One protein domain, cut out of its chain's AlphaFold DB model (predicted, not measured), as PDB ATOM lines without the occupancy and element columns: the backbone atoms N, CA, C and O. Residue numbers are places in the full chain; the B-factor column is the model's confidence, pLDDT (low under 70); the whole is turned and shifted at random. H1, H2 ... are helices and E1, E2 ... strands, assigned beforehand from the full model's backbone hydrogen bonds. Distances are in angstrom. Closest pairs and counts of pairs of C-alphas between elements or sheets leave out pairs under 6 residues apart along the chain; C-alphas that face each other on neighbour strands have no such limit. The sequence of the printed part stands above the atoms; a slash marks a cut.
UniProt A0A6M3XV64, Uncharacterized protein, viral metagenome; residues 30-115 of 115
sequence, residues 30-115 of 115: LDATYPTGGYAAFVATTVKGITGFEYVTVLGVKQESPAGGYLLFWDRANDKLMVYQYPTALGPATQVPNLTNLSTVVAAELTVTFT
ATOM      1  N   LEU A  30     -22.305  17.694  -0.774       79.50
ATOM      2  CA  LEU A  30     -21.032  18.406  -0.721       79.50
ATOM      3  C   LEU A  30     -20.158  17.942  -1.882       79.50
ATOM      4  O   LEU A  30     -20.102  16.751  -2.185       79.50
ATOM      5  N   ASP A  31     -19.472  18.876  -2.526       77.81
ATOM      6  CA  ASP A  31     -18.495  18.575  -3.566       77.81
ATOM      7  C   ASP A  31     -17.058  18.758  -3.046       77.81
ATOM      8  O   ASP A  31     -16.823  19.042  -1.870       77.81
ATOM      9  N   ALA A  32     -16.079  18.576  -3.931       76.75
ATOM     10  CA  ALA A  32     -14.662  18.715  -3.600       76.75
ATOM     11  C   ALA A  32     -14.232  20.158  -3.258       76.75
ATOM     12  O   ALA A  32     -13.118  20.362  -2.782       76.75
ATOM     13  N   THR A  33     -15.074  21.164  -3.513       81.31
ATOM     14  CA  THR A  33     -14.777  22.576  -3.221       81.31
ATOM     15  C   THR A  33     -15.195  22.981  -1.811       81.31
ATOM     16  O   THR A  33     -14.779  24.034  -1.322       81.31
ATOM     17  N   TYR A  34     -15.976  22.142  -1.128       82.06
ATOM     18  CA  TYR A  34     -16.398  22.413   0.234       82.06
ATOM     19  C   TYR A  34     -15.198  22.411   1.203       82.06
ATOM     20  O   TYR A  34     -14.464  21.420   1.279       82.06
ATOM     21  N   PRO A  35     -14.987  23.482   1.992       84.31
ATOM     22  CA  PRO A  35     -13.937  23.496   3.000       84.31
ATOM     23  C   PRO A  35     -14.324  22.549   4.137       84.31
ATOM     24  O   PRO A  35     -15.282  22.789   4.865       84.31
ATOM     25  N   THR A  36     -13.562  21.476   4.322       83.44
ATOM     26  CA  THR A  36     -13.817  20.438   5.337       83.44
ATOM     27  C   THR A  36     -13.702  20.972   6.767       83.44
ATOM     28  O   THR A  36     -14.345  20.455   7.682       83.44
ATOM     29  N   GLY A  37     -12.958  22.069   6.946       81.88
ATOM     30  CA  GLY A  37     -12.960  22.902   8.151       81.88
ATOM     31  C   GLY A  37     -14.295  23.568   8.497       81.88
ATOM     32  O   GLY A  37     -14.431  24.153   9.575       81.88
ATOM     33  N   GLY A  38     -15.258  23.499   7.582       83.00
ATOM     34  CA  GLY A  38     -16.416  24.368   7.539       83.00
ATOM     35  C   GLY A  38     -16.027  25.794   7.162       83.00
ATOM     36  O   GLY A  38     -14.903  26.253   7.382       83.00
ATOM     37  N   TYR A  39     -16.978  26.531   6.607       83.06
ATOM     38  CA  TYR A  39     -16.849  27.973   6.442       83.06
ATOM     39  C   TYR A  39     -17.809  28.675   7.405       83.06
ATOM     40  O   TYR A  39     -18.884  28.161   7.712       83.06
ATOM     41  N   ALA A  40     -17.386  29.826   7.930       81.12
ATOM     42  CA  ALA A  40     -18.199  30.610   8.854       81.12
ATOM     43  C   ALA A  40     -19.432  31.185   8.142       81.12
ATOM     44  O   ALA A  40     -19.350  31.533   6.966       81.12
ATOM     45  N   ALA A  41     -20.536  31.343   8.873       82.62
ATOM     46  CA  ALA A  41     -21.812  31.825   8.344       82.62
ATOM     47  C   ALA A  41     -22.502  30.835   7.380       82.62
ATOM     48  O   ALA A  41     -23.188  31.250   6.440       82.62
ATOM     49  N   PHE A  42     -22.335  29.523   7.608       86.62
ATOM     50  CA  PHE A  42     -22.945  28.479   6.778       86.62
ATOM     51  C   PHE A  42     -24.458  28.638   6.652       86.62
ATOM     52  O   PHE A  42     -25.008  28.543   5.548       86.62
ATOM     53  N   VAL A  43     -25.132  28.937   7.765       84.38
ATOM     54  CA  VAL A  43     -26.579  29.136   7.762       84.38
ATOM     55  C   VAL A  43     -26.943  30.382   6.978       84.38
ATOM     56  O   VAL A  43     -27.817  30.321   6.112       84.38
ATOM     57  N   ALA A  44     -26.266  31.498   7.251       82.00
ATOM     58  CA  ALA A  44     -26.607  32.785   6.658       82.00
ATOM     59  C   ALA A  44     -26.422  32.823   5.135       82.00
ATOM     60  O   ALA A  44     -27.187  33.515   4.469       82.00
ATOM     61  N   THR A  45     -25.449  32.092   4.585       82.56
ATOM     62  CA  THR A  45     -25.184  32.098   3.139       82.56
ATOM     63  C   THR A  45     -25.890  30.961   2.409       82.56
ATOM     64  O   THR A  45     -26.658  31.209   1.483       82.56
ATOM     65  N   THR A  46     -25.685  29.714   2.834       83.31
ATOM     66  CA  THR A  46     -26.143  28.543   2.074       83.31
ATOM     67  C   THR A  46     -27.543  28.136   2.475       83.31
ATOM     68  O   THR A  46     -28.406  27.998   1.614       83.31
ATOM     69  N   VAL A  47     -27.820  27.983   3.771       82.31
ATOM     70  CA  VAL A  47     -29.143  27.499   4.195       82.31
ATOM     71  C   VAL A  47     -30.222  28.540   3.899       82.31
ATOM     72  O   VAL A  47     -31.267  28.198   3.341       82.31
ATOM     73  N   LYS A  48     -29.975  29.820   4.196       83.19
ATOM     74  CA  LYS A  48     -30.900  30.896   3.807       83.19
ATOM     75  C   LYS A  48     -30.981  31.057   2.291       83.19
ATOM     76  O   LYS A  48     -32.085  31.188   1.776       83.19
ATOM     77  N   GLY A  49     -29.856  30.978   1.576       79.25
ATOM     78  CA  GLY A  49     -29.831  31.070   0.113       79.25
ATOM     79  C   GLY A  49     -30.664  29.985  -0.577       79.25
ATOM     80  O   GLY A  49     -31.387  30.279  -1.522       79.25
ATOM     81  N   ILE A  50     -30.621  28.749  -0.069       79.31
ATOM     82  CA  ILE A  50     -31.402  27.620  -0.601       79.31
ATOM     83  C   ILE A  50     -32.881  27.732  -0.219       79.31
ATOM     84  O   ILE A  50     -33.756  27.421  -1.022       79.31
ATOM     85  N   THR A  51     -33.175  28.120   1.023       80.06
ATOM     86  CA  THR A  51     -34.539  28.018   1.566       80.06
ATOM     87  C   THR A  51     -35.371  29.289   1.416       80.06
ATOM     88  O   THR A  51     -36.595  29.215   1.485       80.06
ATOM     89  N   GLY A  52     -34.735  30.451   1.246       79.38
ATOM     90  CA  GLY A  52     -35.388  31.759   1.178       79.38
ATOM     91  C   GLY A  52     -35.927  32.287   2.514       79.38
ATOM     92  O   GLY A  52     -36.531  33.357   2.537       79.38
ATOM     93  N   PHE A  53     -35.728  31.576   3.629       80.88
ATOM     94  CA  PHE A  53     -36.200  32.019   4.943       80.88
ATOM     95  C   PHE A  53     -35.157  32.878   5.657       80.88
ATOM     96  O   PHE A  53     -33.972  32.551   5.709       80.88
ATOM     97  N   GLU A  54     -35.621  33.962   6.274       79.12
ATOM     98  CA  GLU A  54     -34.756  34.912   6.972       79.12
ATOM     99  C   GLU A  54     -34.274  34.382   8.331       79.12
ATOM    100  O   GLU A  54     -33.123  34.607   8.711       79.12
ATOM    101  N   TYR A  55     -35.107  33.607   9.031       82.50
ATOM    102  CA  TYR A  55     -34.807  33.045  10.350       82.50
ATOM    103  C   TYR A  55     -34.780  31.519  10.289       82.50
ATOM    104  O   TYR A  55     -35.783  30.843  10.523       82.50
ATOM    105  N   VAL A  56     -33.602  30.976   9.974       85.38
ATOM    106  CA  VAL A  56     -33.341  29.533   9.978       85.38
ATOM    107  C   VAL A  56     -32.393  29.194  11.114       85.38
ATOM    108  O   VAL A  56     -31.366  29.844  11.281       85.38
ATOM    109  N   THR A  57     -32.719  28.150  11.869       87.19
ATOM    110  CA  THR A  57     -31.811  27.552  12.853       87.19
ATOM    111  C   THR A  57     -31.528  26.113  12.455       87.19
ATOM    112  O   THR A  57     -32.461  25.331  12.280       87.19
ATOM    113  N   VAL A  58     -30.251  25.744  12.333       87.88
ATOM    114  CA  VAL A  58     -29.848  24.340  12.170       87.88
ATOM    115  C   VAL A  58     -29.781  23.689  13.546       87.88
ATOM    116  O   VAL A  58     -29.013  24.093  14.425       87.88
ATOM    117  N   LEU A  59     -30.612  22.667  13.737       88.38
ATOM    118  CA  LEU A  59     -30.659  21.888  14.964       88.38
ATOM    119  C   LEU A  59     -29.546  20.843  15.004       88.38
ATOM    120  O   LEU A  59     -28.952  20.644  16.063       88.38
ATOM    121  N   GLY A  60     -29.234  20.238  13.858       87.94
ATOM    122  CA  GLY A  60     -28.171  19.252  13.716       87.94
ATOM    123  C   GLY A  60     -28.113  18.656  12.314       87.94
ATOM    124  O   GLY A  60     -28.839  19.074  11.411       87.94
ATOM    125  N   VAL A  61     -27.249  17.656  12.152       89.31
ATOM    126  CA  VAL A  61     -27.071  16.906  10.905       89.31
ATOM    127  C   VAL A  61     -27.459  15.456  11.160       89.31
ATOM    128  O   VAL A  61     -27.058  14.870  12.165       89.31
ATOM    129  N   LYS A  62     -28.227  14.875  10.244       86.25
ATOM    130  CA  LYS A  62     -28.516  13.448  10.198       86.25
ATOM    131  C   LYS A  62     -27.837  12.853   8.969       86.25
ATOM    132  O   LYS A  62     -27.980  13.363   7.861       86.25
ATOM    133  N   GLN A  63     -27.122  11.758   9.174       82.88
ATOM    134  CA  GLN A  63     -26.469  10.990   8.122       82.88
ATOM    135  C   GLN A  63     -26.826   9.520   8.372       82.88
ATOM    136  O   GLN A  63     -26.634   9.039   9.487       82.88
ATOM    137  N   GLU A  64     -27.416   8.822   7.395       69.69
ATOM    138  CA  GLU A  64     -27.896   7.437   7.608       69.69
ATOM    139  C   GLU A  64     -26.760   6.434   7.855       69.69
ATOM    140  O   GLU A  64     -26.958   5.389   8.466       69.69
ATOM    141  N   SER A  65     -25.555   6.775   7.415       70.50
ATOM    142  CA  SER A  65     -24.305   6.067   7.665       70.50
ATOM    143  C   SER A  65     -23.162   7.028   7.326       70.50
ATOM    144  O   SER A  65     -23.411   7.983   6.580       70.50
ATOM    145  N   PRO A  66     -21.926   6.826   7.811       69.19
ATOM    146  CA  PRO A  66     -20.766   7.590   7.361       69.19
ATOM    147  C   PRO A  66     -20.519   7.351   5.867       69.19
ATOM    148  O   PRO A  66     -19.775   6.463   5.443       69.19
ATOM    149  N   ALA A  67     -21.227   8.120   5.047       65.69
ATOM    150  CA  ALA A  67     -21.240   8.001   3.603       65.69
ATOM    151  C   ALA A  67     -19.840   8.328   3.080       65.69
ATOM    152  O   ALA A  67     -19.277   9.375   3.404       65.69
ATOM    153  N   GLY A  68     -19.246   7.388   2.346       69.50
ATOM    154  CA  GLY A  68     -17.883   7.536   1.840       69.50
ATOM    155  C   GLY A  68     -16.785   7.513   2.908       69.50
ATOM    156  O   GLY A  68     -15.658   7.886   2.601       69.50
ATOM    157  N   GLY A  69     -17.080   7.094   4.147       80.94
ATOM    158  CA  GLY A  69     -16.110   7.132   5.246       80.94
ATOM    159  C   GLY A  69     -15.938   8.521   5.862       80.94
ATOM    160  O   GLY A  69     -14.922   8.775   6.506       80.94
ATOM    161  N   TYR A  70     -16.923   9.407   5.691       84.50
ATOM    162  CA  TYR A  70     -16.938  10.745   6.275       84.50
ATOM    163  C   TYR A  70     -18.113  10.932   7.231       84.50
ATOM    164  O   TYR A  70     -19.214  10.430   6.998       84.50
ATOM    165  N   LEU A  71     -17.865  11.697   8.287       86.38
ATOM    166  CA  LEU A  71     -18.834  12.121   9.282       86.38
ATOM    167  C   LEU A  71     -19.024  13.633   9.188       86.38
ATOM    168  O   LEU A  71     -18.060  14.396   9.262       86.38
ATOM    169  N   LEU A  72     -20.273  14.064   9.074       87.12
ATOM    170  CA  LEU A  72     -20.622  15.475   9.167       87.12
ATOM    171  C   LEU A  72     -20.950  15.870  10.599       87.12
ATOM    172  O   LEU A  72     -21.646  15.156  11.318       87.12
ATOM    173  N   PHE A  73     -20.478  17.044  10.992       88.00
ATOM    174  CA  PHE A  73     -20.676  17.583  12.326       88.00
ATOM    175  C   PHE A  73     -21.141  19.033  12.249       88.00
ATOM    176  O   PHE A  73     -20.548  19.845  11.544       88.00
ATOM    177  N   TRP A  74     -22.200  19.365  12.984       90.12
ATOM    178  CA  TRP A  74     -22.685  20.736  13.080       90.12
ATOM    179  C   TRP A  74     -22.089  21.434  14.303       90.12
ATOM    180  O   TRP A  74     -22.494  21.168  15.436       90.12
ATOM    181  N   ASP A  75     -21.161  22.356  14.068       89.38
ATOM    182  CA  ASP A  75     -20.652  23.259  15.091       89.38
ATOM    183  C   ASP A  75     -21.590  24.461  15.228       89.38
ATOM    184  O   ASP A  75     -21.480  25.474  14.529       89.38
ATOM    185  N   ARG A  76     -22.524  24.340  16.173       86.62
ATOM    186  CA  ARG A  76     -23.493  25.392  16.489       86.62
ATOM    187  C   ARG A  76     -22.832  26.653  17.055       86.62
ATOM    188  O   ARG A  76     -23.393  27.730  16.890       86.62
ATOM    189  N   ALA A  77     -21.684  26.543  17.726       87.38
ATOM    190  CA  ALA A  77     -21.040  27.696  18.355       87.38
ATOM    191  C   ALA A  77     -20.429  28.638  17.313       87.38
ATOM    192  O   ALA A  77     -20.446  29.853  17.501       87.38
ATOM    193  N   ASN A  78     -19.928  28.081  16.209       87.12
ATOM    194  CA  ASN A  78     -19.267  28.845  15.150       87.12
ATOM    195  C   ASN A  78     -20.080  28.957  13.848       87.12
ATOM    196  O   ASN A  78     -19.590  29.555  12.889       87.12
ATOM    197  N   ASP A  79     -21.292  28.396  13.806       88.38
ATOM    198  CA  ASP A  79     -22.155  28.333  12.616       88.38
ATOM    199  C   ASP A  79     -21.456  27.661  11.419       88.38
ATOM    200  O   ASP A  79     -21.398  28.205  10.309       88.38
ATOM    201  N   LYS A  80     -20.865  26.481  11.669       90.25
ATOM    202  CA  LYS A  80     -20.084  25.720  10.682       90.25
ATOM    203  C   LYS A  80     -20.558  24.282  10.569       90.25
ATOM    204  O   LYS A  80     -20.728  23.583  11.564       90.25
ATOM    205  N   LEU A  81     -20.665  23.810   9.333       88.62
ATOM    206  CA  LEU A  81     -20.760  22.386   9.043       88.62
ATOM    207  C   LEU A  81     -19.337  21.866   8.795       88.62
ATOM    208  O   LEU A  81     -18.627  22.347   7.926       88.62
ATOM    209  N   MET A  82     -18.882  20.933   9.615       88.50
ATOM    210  CA  MET A  82     -17.527  20.391   9.572       88.50
ATOM    211  C   MET A  82     -17.552  18.966   9.033       88.50
ATOM    212  O   MET A  82     -18.529  18.236   9.221       88.50
ATOM    213  N   VAL A  83     -16.458  18.567   8.388       87.94
ATOM    214  CA  VAL A  83     -16.293  17.227   7.825       87.94
ATOM    215  C   VAL A  83     -15.119  16.536   8.501       87.94
ATOM    216  O   VAL A  83     -13.979  17.009   8.472       87.94
ATOM    217  N   TYR A  84     -15.411  15.387   9.088       87.00
ATOM    218  CA  TYR A  84     -14.441  14.520   9.732       87.00
ATOM    219  C   TYR A  84     -14.341  13.198   8.986       87.00
ATOM    220  O   TYR A  84     -15.291  12.748   8.347       87.00
ATOM    221  N   GLN A  85     -13.186  12.554   9.070       84.75
ATOM    222  CA  GLN A  85     -13.047  11.179   8.630       84.75
ATOM    223  C   GLN A  85     -13.715  10.277   9.664       84.75
ATOM    224  O   GLN A  85     -13.518  10.439  10.871       84.75
ATOM    225  N   TYR A  86     -14.529   9.337   9.197       80.31
ATOM    226  CA  TYR A  86     -15.136   8.352  10.070       80.31
ATOM    227  C   TYR A  86     -14.048   7.412  10.596       80.31
ATOM    228  O   TYR A  86     -13.334   6.804   9.792       80.31
ATOM    229  N   PRO A  87     -13.881   7.290  11.922       70.25
ATOM    230  CA  PRO A  87     -12.814   6.474  12.466       70.25
ATOM    231  C   PRO A  87     -13.080   4.996  12.178       70.25
ATOM    232  O   PRO A  87     -14.171   4.470  12.409       70.25
ATOM    233  N   THR A  88     -12.049   4.294  11.722       60.41
ATOM    234  CA  THR A  88     -12.055   2.836  11.675       60.41
ATOM    235  C   THR A  88     -11.912   2.309  13.109       60.41
ATOM    236  O   THR A  88     -10.837   2.230  13.694       60.41
ATOM    237  N   ALA A  89     -13.060   1.989  13.697       56.88
ATOM    238  CA  ALA A  89     -13.266   1.232  14.929       56.88
ATOM    239  C   ALA A  89     -12.928   1.870  16.297       56.88
ATOM    240  O   ALA A  89     -13.735   1.655  17.192       56.88
ATOM    241  N   LEU A  90     -11.833   2.611  16.538       51.62
ATOM    242  CA  LEU A  90     -11.467   3.003  17.931       51.62
ATOM    243  C   LEU A  90     -10.677   4.327  18.103       51.62
ATOM    244  O   LEU A  90     -10.164   4.596  19.189       51.62
ATOM    245  N   GLY A  91     -10.550   5.160  17.065       58.59
ATOM    246  CA  GLY A  91      -9.778   6.416  17.114       58.59
ATOM    247  C   GLY A  91     -10.633   7.690  17.200       58.59
ATOM    248  O   GLY A  91     -11.819   7.651  16.867       58.59
ATOM    249  N   PRO A  92     -10.053   8.840  17.604       66.06
ATOM    250  CA  PRO A  92     -10.725  10.131  17.479       66.06
ATOM    251  C   PRO A  92     -10.961  10.456  16.000       66.06
ATOM    252  O   PRO A  92     -10.102  10.203  15.155       66.06
ATOM    253  N   ALA A  93     -12.122  11.032  15.686       73.38
ATOM    254  CA  ALA A  93     -12.405  11.506  14.338       73.38
ATOM    255  C   ALA A  93     -11.424  12.633  13.974       73.38
ATOM    256  O   ALA A  93     -11.289  13.617  14.706       73.38
ATOM    257  N   THR A  94     -10.716  12.485  12.856       81.38
ATOM    258  CA  THR A  94      -9.756  13.480  12.367       81.38
ATOM    259  C   THR A  94     -10.432  14.407  11.374       81.38
ATOM    260  O   THR A  94     -11.286  13.993  10.590       81.38
ATOM    261  N   GLN A  95     -10.073  15.688  11.410       80.31
ATOM    262  CA  GLN A  95     -10.554  16.619  10.400       80.31
ATOM    263  C   GLN A  95      -9.947  16.248   9.048       80.31
ATOM    264  O   GLN A  95      -8.744  16.009   8.932       80.31
ATOM    265  N   VAL A  96     -10.796  16.189   8.030       83.50
ATOM    266  CA  VAL A  96     -10.377  15.846   6.673       83.50
ATOM    267  C   VAL A  96      -9.560  17.008   6.094       83.50
ATOM    268  O   VAL A  96      -9.933  18.161   6.326       83.50
ATOM    269  N   PRO A  97      -8.478  16.770   5.328       81.56
ATOM    270  CA  PRO A  97      -7.793  17.839   4.607       81.56
ATOM    271  C   PRO A  97      -8.751  18.613   3.696       81.56
ATOM    272  O   PRO A  97      -9.608  18.019   3.035       81.56
ATOM    273  N   ASN A  98      -8.585  19.936   3.631       72.38
ATOM    274  CA  ASN A  98      -9.339  20.761   2.684       72.38
ATOM    275  C   ASN A  98      -9.123  20.243   1.247       72.38
ATOM    276  O   ASN A  98      -8.044  19.742   0.935       72.38
ATOM    277  N   LEU A  99     -10.132  20.399   0.379       75.12
ATOM    278  CA  LEU A  99     -10.159  19.906  -1.015       75.12
ATOM    279  C   LEU A  99     -10.308  18.386  -1.184       75.12
ATOM    280  O   LEU A  99     -10.164  17.861  -2.290       75.12
ATOM    281  N   THR A 100     -10.603  17.656  -0.107       81.44
ATOM    282  CA  THR A 100     -10.946  16.237  -0.228       81.44
ATOM    283  C   THR A 100     -12.229  16.073  -1.029       81.44
ATOM    284  O   THR A 100     -13.193  16.809  -0.840       81.44
ATOM    285  N   ASN A 101     -12.252  15.091  -1.929       79.94
ATOM    286  CA  ASN A 101     -13.436  14.821  -2.726       79.94
ATOM    287  C   ASN A 101     -14.550  14.213  -1.858       79.94
ATOM    288  O   ASN A 101     -14.459  13.060  -1.429       79.94
ATOM    289  N   LEU A 102     -15.607  14.995  -1.635       78.44
ATOM    290  CA  LEU A 102     -16.773  14.615  -0.839       78.44
ATOM    291  C   LEU A 102     -17.938  14.078  -1.679       78.44
ATOM    292  O   LEU A 102     -19.013  13.851  -1.136       78.44
ATOM    293  N   SER A 103     -17.743  13.800  -2.975       74.88
ATOM    294  CA  SER A 103     -18.807  13.288  -3.858       74.88
ATOM    295  C   SER A 103     -19.418  11.955  -3.400       74.88
ATOM    296  O   SER A 103     -20.500  11.576  -3.837       74.88
ATOM    297  N   THR A 104     -18.731  11.242  -2.508       72.94
ATOM    298  CA  THR A 104     -19.189   9.997  -1.879       72.94
ATOM    299  C   THR A 104     -20.132  10.228  -0.689       72.94
ATOM    300  O   THR A 104     -20.722   9.274  -0.179       72.94
ATOM    301  N   VAL A 105     -20.327  11.480  -0.259       74.38
ATOM    302  CA  VAL A 105     -21.307  11.886   0.755       74.38
ATOM    303  C   VAL A 105     -22.663  12.092   0.073       74.38
ATOM    304  O   VAL A 105     -23.021  13.198  -0.318       74.38
ATOM    305  N   VAL A 106     -23.420  11.008  -0.108       63.19
ATOM    306  CA  VAL A 106     -24.628  11.005  -0.964       63.19
ATOM    307  C   VAL A 106     -25.968  11.225  -0.245       63.19
ATOM    308  O   VAL A 106     -26.992  11.352  -0.910       63.19
ATOM    309  N   ALA A 107     -26.008  11.309   1.089       70.12
ATOM    310  CA  ALA A 107     -27.282  11.392   1.819       70.12
ATOM    311  C   ALA A 107     -27.144  12.024   3.215       70.12
ATOM    312  O   ALA A 107     -27.311  11.356   4.238       70.12
ATOM    313  N   ALA A 108     -26.812  13.313   3.264       81.25
ATOM    314  CA  ALA A 108     -26.830  14.078   4.506       81.25
ATOM    315  C   ALA A 108     -28.045  15.008   4.561       81.25
ATOM    316  O   ALA A 108     -28.360  15.696   3.591       81.25
ATOM    317  N   GLU A 109     -28.716  15.042   5.708       87.50
ATOM    318  CA  GLU A 109     -29.865  15.904   5.969       87.50
ATOM    319  C   GLU A 109     -29.529  16.899   7.084       87.50
ATOM    320  O   GLU A 109     -29.126  16.517   8.182       87.50
ATOM    321  N   LEU A 110     -29.751  18.187   6.843       87.38
ATOM    322  CA  LEU A 110     -29.799  19.191   7.900       87.38
ATOM    323  C   LEU A 110     -31.189  19.179   8.520       87.38
ATOM    324  O   LEU A 110     -32.183  19.360   7.818       87.38
ATOM    325  N   THR A 111     -31.258  19.007   9.836       88.94
ATOM    326  CA  THR A 111     -32.496  19.244  10.585       88.94
ATOM    327  C   THR A 111     -32.546  20.717  10.953       88.94
ATOM    328  O   THR A 111     -31.619  21.227  11.584       88.94
ATOM    329  N   VAL A 112     -33.608  21.407  10.551       87.75
ATOM    330  CA  VAL A 112     -33.754  22.854  10.723       87.75
ATOM    331  C   VAL A 112     -35.110  23.229  11.298       87.75
ATOM    332  O   VAL A 112     -36.088  22.498  11.143       87.75
ATOM    333  N   THR A 113     -35.183  24.411  11.896       86.31
ATOM    334  CA  THR A 113     -36.439  25.073  12.255       86.31
ATOM    335  C   THR A 113     -36.494  26.458  11.640       86.31
ATOM    336  O   THR A 113     -35.475  27.147  11.535       86.31
ATOM    337  N   PHE A 114     -37.705  26.866  11.282       80.00
ATOM    338  CA  PHE A 114     -38.012  28.206  10.799       80.00
ATOM    339  C   PHE A 114     -38.801  28.925  11.882       80.00
ATOM    340  O   PHE A 114     -39.671  28.315  12.511       80.00
ATOM    341  N   THR A 115     -38.482  30.192  12.107       69.31
ATOM    342  CA  THR A 115     -39.159  31.026  13.108       69.31
ATOM    343  C   THR A 115     -39.764  32.253  12.470       69.31
ATOM    344  O   THR A 115     -39.188  32.724  11.465       69.31
TER     345      THR A 115
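Overview. This is residues 30 to 115 of the 115 residues of an uncharacterized protein of viral metagenome (UniProt A0A6M3XV64). Two antiparallel strand pairs, E1 with E4 and E2 with E3, meet loosely through E1 and E2, and one short helix, H1, sits at the end where E1 and E3 begin. At the opposite end residues 86 to 107 make a long loop that leads from E3 back to E4. The printed part has 86 residues, with one named helix and four named strands in the order H1, E1, E2, E3, E4; under half of the residues are in named elements, and the class is mixed. The whole is compact, with a radius of gyration of the C-alphas of 13.0 A, yet elongated, spanning 39 by 24 by 22 A.

Arrangement. E1, residues 56 to 63, and E4, residues 108 to 114, are antiparallel neighbours at 156 degrees, with N 59 and O 111 within hydrogen-bond range at 2.8 A. E1 bends by 58 degrees at residue 59. E2, residues 70 to 75, and E3, residues 80 to 85, form an antiparallel hairpin, with N 73 and O 82 within hydrogen-bond range at 2.9 A. The closest C-alphas of E1 and E2 are those of Gly 60 and Trp 74, 5.7 A. E1 and E3 are apart. For H1, residues 42 to 51, the C-alphas closest to E3 are Phe 42 and Lys 80, 5.6 A. Its closest to E1 are Lys 48 and Val 56, 6.8 A. In H1, 5 of 6 O i to N i+4 pairs are within hydrogen-bond range.

Along the chain. E1 is 19.9 A long, E4 19.1 A, E3 16.3 A, E2 15.8 A and H1 12.7 A. C-alpha 42 begins H1 at (-22.945, 28.479, 6.778); C-alpha 114 ends E4 at (-38.012, 28.206, 10.799).

Size, cuts and confidence. The C-alphas farthest apart, Glu 54 and Leu 90, are 41.0 A apart. The printed part has no cut. The link from E3 to E4 is long, with 22 residues. Mean pLDDT of the printed part is 80.2; 11 residues are under 70, among them 88 to 92.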